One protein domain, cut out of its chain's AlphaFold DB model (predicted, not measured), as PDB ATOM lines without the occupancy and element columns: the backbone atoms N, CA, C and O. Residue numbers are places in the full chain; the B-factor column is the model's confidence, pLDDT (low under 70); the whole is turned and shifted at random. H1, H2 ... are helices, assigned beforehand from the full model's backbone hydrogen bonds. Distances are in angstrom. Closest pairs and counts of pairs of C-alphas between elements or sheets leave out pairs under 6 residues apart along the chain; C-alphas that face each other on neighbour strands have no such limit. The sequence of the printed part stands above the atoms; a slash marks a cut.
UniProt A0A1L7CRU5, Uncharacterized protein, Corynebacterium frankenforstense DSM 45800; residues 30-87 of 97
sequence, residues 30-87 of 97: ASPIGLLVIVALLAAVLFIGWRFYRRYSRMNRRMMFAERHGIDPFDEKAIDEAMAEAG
ATOM      1  N   ALA A  30     158.741 237.018 235.105       67.75
ATOM      2  CA  ALA A  30     157.823 237.363 236.188       67.75
ATOM      3  C   ALA A  30     157.968 236.494 237.453       67.75
ATOM      4  O   ALA A  30     157.506 236.904 238.515       67.75
ATOM      5  N   SER A  31     158.618 235.324 237.376       68.38
ATOM      6  CA  SER A  31     158.904 234.480 238.548       68.38
ATOM      7  C   SER A  31     160.415 234.301 238.746       68.38
ATOM      8  O   SER A  31     160.999 233.336 238.240       68.38
ATOM      9  N   PRO A  32     161.070 235.199 239.510       77.38
ATOM     10  CA  PRO A  32     162.494 235.097 239.841       77.38
ATOM     11  C   PRO A  32     162.871 233.751 240.474       77.38
ATOM     12  O   PRO A  32     163.966 233.240 240.260       77.38
ATOM     13  N   ILE A  33     161.949 233.147 241.227       83.38
ATOM     14  CA  ILE A  33     162.173 231.887 241.944       83.38
ATOM     15  C   ILE A  33     162.252 230.705 240.969       83.38
ATOM     16  O   ILE A  33     163.124 229.853 241.118       83.38
ATOM     17  N   GLY A  34     161.392 230.661 239.944       83.19
ATOM     18  CA  GLY A  34     161.383 229.560 238.974       83.19
ATOM     19  C   GLY A  34     162.698 229.449 238.199       83.19
ATOM     20  O   GLY A  34     163.241 228.356 238.044       83.19
ATOM     21  N   LEU A  35     163.264 230.588 237.788       85.38
ATOM     22  CA  LEU A  35     164.553 230.625 237.097       85.38
ATOM     23  C   LEU A  35     165.691 230.144 238.007       85.38
ATOM     24  O   LEU A  35     166.525 229.351 237.571       85.38
ATOM     25  N   LEU A  36     165.699 230.553 239.280       88.25
ATOM     26  CA  LEU A  36     166.686 230.074 240.253       88.25
ATOM     27  C   LEU A  36     166.621 228.556 240.439       88.25
ATOM     28  O   LEU A  36     167.665 227.910 240.478       88.25
ATOM     29  N   VAL A  37     165.418 227.978 240.501       91.31
ATOM     30  CA  VAL A  37     165.235 226.521 240.605       91.31
ATOM     31  C   VAL A  37     165.802 225.810 239.377       91.31
ATOM     32  O   VAL A  37     166.532 224.832 239.527       91.31
ATOM     33  N   ILE A  38     165.533 226.315 238.171       91.25
ATOM     34  CA  ILE A  38     166.061 225.733 236.928       91.25
ATOM     35  C   ILE A  38     167.593 225.799 236.904       91.25
ATOM     36  O   ILE A  38     168.251 224.801 236.606       91.25
ATOM     37  N   VAL A  39     168.179 226.947 237.254       94.69
ATOM     38  CA  VAL A  39     169.639 227.118 237.305       94.69
ATOM     39  C   VAL A  39     170.265 226.208 238.363       94.69
ATOM     40  O   VAL A  39     171.286 225.575 238.097       94.69
ATOM     41  N   ALA A  40     169.648 226.087 239.540       96.25
ATOM     42  CA  ALA A  40     170.111 225.193 240.596       96.25
ATOM     43  C   ALA A  40     170.047 223.720 240.164       96.25
ATOM     44  O   ALA A  40     170.988 222.968 240.412       96.25
ATOM     45  N   LEU A  41     168.978 223.316 239.472       96.94
ATOM     46  CA  LEU A  41     168.844 221.969 238.921       96.94
ATOM     47  C   LEU A  41     169.935 221.690 237.880       96.94
ATOM     48  O   LEU A  41     170.589 220.650 237.928       96.94
ATOM     49  N   LEU A  42     170.180 222.639 236.974       97.31
ATOM     50  CA  LEU A  42     171.232 222.529 235.967       97.31
ATOM     51  C   LEU A  42     172.617 222.412 236.621       97.31
ATOM     52  O   LEU A  42     173.403 221.535 236.261       97.31
ATOM     53  N   ALA A  43     172.891 223.234 237.636       97.62
ATOM     54  CA  ALA A  43     174.115 223.149 238.422       97.62
ATOM     55  C   ALA A  43     174.246 221.791 239.130       97.62
ATOM     56  O   ALA A  43     175.328 221.208 239.119       97.62
ATOM     57  N   ALA A  44     173.159 221.249 239.688       97.69
ATOM     58  CA  ALA A  44     173.154 219.937 240.330       97.69
ATOM     59  C   ALA A  44     173.473 218.809 239.336       97.69
ATOM     60  O   ALA A  44     174.322 217.966 239.623       97.69
ATOM     61  N   VAL A  45     172.865 218.815 238.145       97.25
ATOM     62  CA  VAL A  45     173.136 217.818 237.094       97.25
ATOM     63  C   VAL A  45     174.592 217.886 236.633       97.25
ATOM     64  O   VAL A  45     175.268 216.857 236.579       97.25
ATOM     65  N   LEU A  46     175.111 219.088 236.363       97.00
ATOM     66  CA  LEU A  46     176.516 219.278 235.987       97.00
ATOM     67  C   LEU A  46     177.467 218.860 237.110       97.00
ATOM     68  O   LEU A  46     178.482 218.215 236.850       97.00
ATOM     69  N   PHE A  47     177.132 219.180 238.360       96.38
ATOM     70  CA  PHE A  47     177.915 218.785 239.523       96.38
ATOM     71  C   PHE A  47     177.980 217.264 239.668       96.38
ATOM     72  O   PHE A  47     179.067 216.720 239.873       96.38
ATOM     73  N   ILE A  48     176.848 216.569 239.512       95.81
ATOM     74  CA  ILE A  48     176.784 215.104 239.536       95.81
ATOM     75  C   ILE A  48     177.613 214.521 238.388       95.81
ATOM     76  O   ILE A  48     178.456 213.657 238.632       95.81
ATOM     77  N   GLY A  49     177.446 215.031 237.164       94.12
ATOM     78  CA  GLY A  49     178.225 214.603 236.001       94.12
ATOM     79  C   GLY A  49     179.731 214.792 236.206       94.12
ATOM     80  O   GLY A  49     180.515 213.872 235.974       94.12
ATOM     81  N   TRP A  50     180.148 215.943 236.739       92.94
ATOM     82  CA  TRP A  50     181.547 216.235 237.050       92.94
ATOM     83  C   TRP A  50     182.101 215.338 238.164       92.94
ATOM     84  O   TRP A  50     183.204 214.802 238.038       92.94
ATOM     85  N   ARG A  51     181.333 215.115 239.239       91.75
ATOM     86  CA  ARG A  51     181.684 214.183 240.325       91.75
ATOM     87  C   ARG A  51     181.853 212.761 239.802       91.75
ATOM     88  O   ARG A  51     182.834 212.099 240.155       91.75
ATOM     89  N   PHE A  52     180.936 212.311 238.950       89.06
ATOM     90  CA  PHE A  52     180.988 210.991 238.341       89.06
ATOM     91  C   PHE A  52     182.196 210.859 237.416       89.06
ATOM     92  O   PHE A  52     183.005 209.953 237.606       89.06
ATOM     93  N   TYR A  53     182.410 211.815 236.508       86.75
ATOM     94  CA  TYR A  53     183.588 211.864 235.640       86.75
ATOM     95  C   TYR A  53     184.893 211.825 236.450       86.75
ATOM     96  O   TYR A  53     185.801 211.034 236.172       86.75
ATOM     97  N   ARG A  54     184.968 212.619 237.525       85.12
ATOM     98  CA  ARG A  54     186.129 212.670 238.418       85.12
ATOM     99  C   ARG A  54     186.437 211.316 239.057       85.12
ATOM    100  O   ARG A  54     187.619 210.993 239.223       85.12
ATOM    101  N   ARG A  55     185.405 210.555 239.439       82.44
ATOM    102  CA  ARG A  55     185.518 209.216 240.040       82.44
ATOM    103  C   ARG A  55     185.831 208.147 238.993       82.44
ATOM    104  O   ARG A  55     186.684 207.297 239.259       82.44
ATOM    105  N   TYR A  56     185.177 208.216 237.836       82.69
ATOM    106  CA  TYR A  56     185.304 207.277 236.723       82.69
ATOM    107  C   TYR A  56     186.693 207.325 236.087       82.69
ATOM    108  O   TYR A  56     187.277 206.283 235.811       82.69
ATOM    109  N   SER A  57     187.292 208.515 235.966       80.88
ATOM    110  CA  SER A  57     188.635 208.700 235.394       80.88
ATOM    111  C   SER A  57     189.706 207.790 236.022       80.88
ATOM    112  O   SER A  57     190.596 207.313 235.322       80.88
ATOM    113  N   ARG A  58     189.614 207.482 237.327       75.31
ATOM    114  CA  ARG A  58     190.544 206.548 237.990       75.31
ATOM    115  C   ARG A  58     190.330 205.097 237.569       75.31
ATOM    116  O   ARG A  58     191.300 204.391 237.324       75.31
ATOM    117  N   MET A  59     189.071 204.677 237.486       79.50
ATOM    118  CA  MET A  59     188.712 203.324 237.062       79.50
ATOM    119  C   MET A  59     189.107 203.103 235.604       79.50
ATOM    120  O   MET A  59     189.733 202.103 235.288       79.50
ATOM    121  N   ASN A  60     188.868 204.103 234.751       83.75
ATOM    122  CA  ASN A  60     189.248 204.047 233.346       83.75
ATOM    123  C   ASN A  60     190.765 203.904 233.155       83.75
ATOM    124  O   ASN A  60     191.199 203.144 232.306       83.75
ATOM    125  N   ARG A  61     191.598 204.579 233.963       80.75
ATOM    126  CA  ARG A  61     193.066 204.414 233.887       80.75
ATOM    127  C   ARG A  61     193.514 202.983 234.188       80.75
ATOM    128  O   ARG A  61     194.369 202.470 233.478       80.75
ATOM    129  N   ARG A  62     192.923 202.354 235.209       81.38
ATOM    130  CA  ARG A  62     193.199 200.956 235.574       81.38
ATOM    131  C   ARG A  62     192.704 199.987 234.502       81.38
ATOM    132  O   ARG A  62     193.443 199.095 234.118       81.38
ATOM    133  N   MET A  63     191.509 200.228 233.965       82.94
ATOM    134  CA  MET A  63     190.926 199.433 232.881       82.94
ATOM    135  C   MET A  63     191.782 199.489 231.609       82.94
ATOM    136  O   MET A  63     192.149 198.453 231.072       82.94
ATOM    137  N   MET A  64     192.190 200.691 231.185       83.75
ATOM    138  CA  MET A  64     193.067 200.882 230.021       83.75
ATOM    139  C   MET A  64     194.447 200.241 230.209       83.75
ATOM    140  O   MET A  64     195.075 199.838 229.235       83.75
ATOM    141  N   PHE A  65     194.951 200.184 231.445       84.25
ATOM    142  CA  PHE A  65     196.195 199.485 231.754       84.25
ATOM    143  C   PHE A  65     196.000 197.964 231.670       84.25
ATOM    144  O   PHE A  65     196.778 197.293 230.998       84.25
ATOM    145  N   ALA A  66     194.931 197.437 232.271       85.44
ATOM    146  CA  ALA A  66     194.602 196.014 232.238       85.44
ATOM    147  C   ALA A  66     194.448 195.500 230.795       85.44
ATOM    148  O   ALA A  66     195.060 194.504 230.426       85.44
ATOM    149  N   GLU A  67     193.739 196.251 229.947       83.56
ATOM    150  CA  GLU A  67     193.531 195.920 228.533       83.56
ATOM    151  C   GLU A  67     194.842 195.903 227.728       83.56
ATOM    152  O   GLU A  67     195.054 195.021 226.899       83.56
ATOM    153  N   ARG A  68     195.770 196.829 228.005       85.69
ATOM    154  CA  ARG A  68     197.088 196.872 227.342       85.69
ATOM    155  C   ARG A  68     198.023 195.746 227.769       85.69
ATOM    156  O   ARG A  68     198.879 195.353 226.984       85.69
ATOM    157  N   HIS A  69     197.885 195.272 229.002       83.56
ATOM    158  CA  HIS A  69     198.740 194.236 229.576       83.56
ATOM    159  C   HIS A  69     198.089 192.842 229.569       83.56
ATOM    160  O   HIS A  69     198.722 191.883 229.998       83.56
ATOM    161  N   GLY A  70     196.857 192.711 229.057       84.88
ATOM    162  CA  GLY A  70     196.127 191.441 228.996       84.88
ATOM    163  C   GLY A  70     195.724 190.890 230.369       84.88
ATOM    164  O   GLY A  70     195.564 189.682 230.518       84.88
ATOM    165  N   ILE A  71     195.597 191.761 231.372       84.56
ATOM    166  CA  ILE A  71     195.247 191.410 232.755       84.56
ATOM    167  C   ILE A  71     193.722 191.477 232.907       84.56
ATOM    168  O   ILE A  71     193.084 192.351 232.316       84.56
ATOM    169  N   ASP A  72     193.135 190.582 233.709       82.62
ATOM    170  CA  ASP A  72     191.713 190.656 234.063       82.62
ATOM    171  C   ASP A  72     191.403 192.019 234.723       82.62
ATOM    172  O   ASP A  72     191.981 192.330 235.769       82.62
ATOM    173  N   PRO A  73     190.490 192.837 234.161       78.12
ATOM    174  CA  PRO A  73     190.100 194.132 234.719       78.12
ATOM    175  C   PRO A  73     189.583 194.085 236.164       78.12
ATOM    176  O   PRO A  73     189.568 195.124 236.832       78.12
ATOM    177  N   PHE A  74     189.125 192.920 236.634       78.06
ATOM    178  CA  PHE A  74     188.585 192.735 237.982       78.06
ATOM    179  C   PHE A  74     189.632 192.271 239.008       78.06
ATOM    180  O   PHE A  74     189.375 192.381 240.210       78.06
ATOM    181  N   ASP A  75     190.816 191.820 238.575       83.06
ATOM    182  CA  ASP A  75     191.905 191.442 239.481       83.06
ATOM    183  C   ASP A  75     192.714 192.677 239.906       83.06
ATOM    184  O   ASP A  75     193.773 193.015 239.370       83.06
ATOM    185  N   GLU A  76     192.185 193.389 240.904       81.88
ATOM    186  CA  GLU A  76     192.776 194.634 241.399       81.88
ATOM    187  C   GLU A  76     194.212 194.448 241.918       81.88
ATOM    188  O   GLU A  76     195.011 195.380 241.818       81.88
ATOM    189  N   LYS A  77     194.569 193.258 242.429       83.88
ATOM    190  CA  LYS A  77     195.924 192.984 242.928       83.88
ATOM    191  C   LYS A  77     196.917 192.859 241.782       83.88
ATOM    192  O   LYS A  77     197.947 193.525 241.826       83.88
ATOM    193  N   ALA A  78     196.581 192.073 240.759       82.44
ATOM    194  CA  ALA A  78     197.429 191.909 239.582       82.44
ATOM    195  C   ALA A  78     197.633 193.242 238.839       82.44
ATOM    196  O   ALA A  78     198.746 193.565 238.428       82.44
ATOM    197  N   ILE A  79     196.580 194.062 238.724       82.75
ATOM    198  CA  ILE A  79     196.675 195.393 238.108       82.75
ATOM    199  C   ILE A  79     197.538 196.335 238.960       82.75
ATOM    200  O   ILE A  79     198.376 197.048 238.408       82.75
ATOM    201  N   ASP A  80     197.351 196.378 240.283       82.31
ATOM    202  CA  ASP A  80     198.149 197.250 241.155       82.31
ATOM    203  C   ASP A  80     199.634 196.820 241.185       82.31
ATOM    204  O   ASP A  80     200.506 197.689 241.208       82.31
ATOM    205  N   GLU A  81     199.944 195.521 241.127       85.06
ATOM    206  CA  GLU A  81     201.320 195.005 241.042       85.06
ATOM    207  C   GLU A  81     201.975 195.381 239.706       85.06
ATOM    208  O   GLU A  81     203.015 196.038 239.692       85.06
ATOM    209  N   ALA A  82     201.303 195.115 238.586       83.81
ATOM    210  CA  ALA A  82     201.807 195.467 237.262       83.81
ATOM    211  C   ALA A  82     201.938 196.993 237.062       83.81
ATOM    212  O   ALA A  82     202.907 197.476 236.472       83.81
ATOM    213  N   MET A  83     201.013 197.800 237.602       83.19
ATOM    214  CA  MET A  83     201.150 199.263 237.603       83.19
ATOM    215  C   MET A  83     202.298 199.743 238.506       83.19
ATOM    216  O   MET A  83     202.872 200.804 238.237       83.19
ATOM    217  N   ALA A  84     202.617 199.018 239.587       84.81
ATOM    218  CA  ALA A  84     203.733 199.337 240.477       84.81
ATOM    219  C   ALA A  84     205.081 199.035 239.817       84.81
ATOM    220  O   ALA A  84     205.973 199.882 239.881       84.81
ATOM    221  N   GLU A  85     205.199 197.887 239.145       83.06
ATOM    222  CA  GLU A  85     206.369 197.515 238.342       83.06
ATOM    223  C   GLU A  85     206.614 198.515 237.209       83.06
ATOM    224  O   GLU A  85     207.740 198.969 237.005       83.06
ATOM    225  N   ALA A  86     205.549 198.949 236.531       82.62
ATOM    226  CA  ALA A  86     205.623 199.966 235.485       82.62
ATOM    227  C   ALA A  86     205.842 201.400 236.020       82.62
ATOM    228  O   ALA A  86     205.960 202.343 235.236       82.62
ATOM    229  N   GLY A  87     205.863 201.603 237.344       80.25
ATOM    230  CA  GLY A  87     206.063 202.912 237.978       80.25
ATOM    231  C   GLY A  87     204.909 203.908 237.787       80.25
ATOM    232  O   GLY A  87     205.041 205.079 238.142       80.25
TER     233      GLY A  87
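What this domain is: This is residues 30 to 87 of the 97 residues of an uncharacterized protein of Corynebacterium frankenforstense DSM 45800 (UniProt A0A1L7CRU5). What shape is this? It is a long helical arm, H1, with a small head where the short helix H2 packs steeply on H1 residues 62 to 66. Residues 30 to 58 stick out free. What is it made of? The printed part has 58 residues with two named helices, H1 then H2, and no named strand: all helix. It is extended, with a radius of gyration of the C-alphas of 19.6 A and spans of 62 by 18 by 15 A.

Where its parts are: Where is H1? Residues 32 to 69 run 55.6 A from C-alpha 32 at (162.494, 235.097, 239.841), with a kink of 34 degrees near residue 58. Where is H2? Residues 76 to 85 end at C-alpha 85 (206.369, 197.515, 238.342), 14.2 A from C-alpha 76.

How they stand to each other: How do they meet? H1 touches H2 with residues 62 to 66 alone; the closest C-alphas, of Ala 66 and Ile 79, are 6.3 A apart. The tilt is steep at 69 degrees, only just short of about perpendicular, the same way. What of their backbones? Every O i to N i+4 pair in H2 is within hydrogen-bond range, and 32 of 34 in H1.

The domain as a whole: How large is it? The C-alphas farthest apart, of Ala 30 and Glu 85, are 62.8 A apart. Is it continuous? The printed part has no cut, and the link from H1 to H2 is short. Where is confidence low? Residues 30 to 31 have pLDDT under 70.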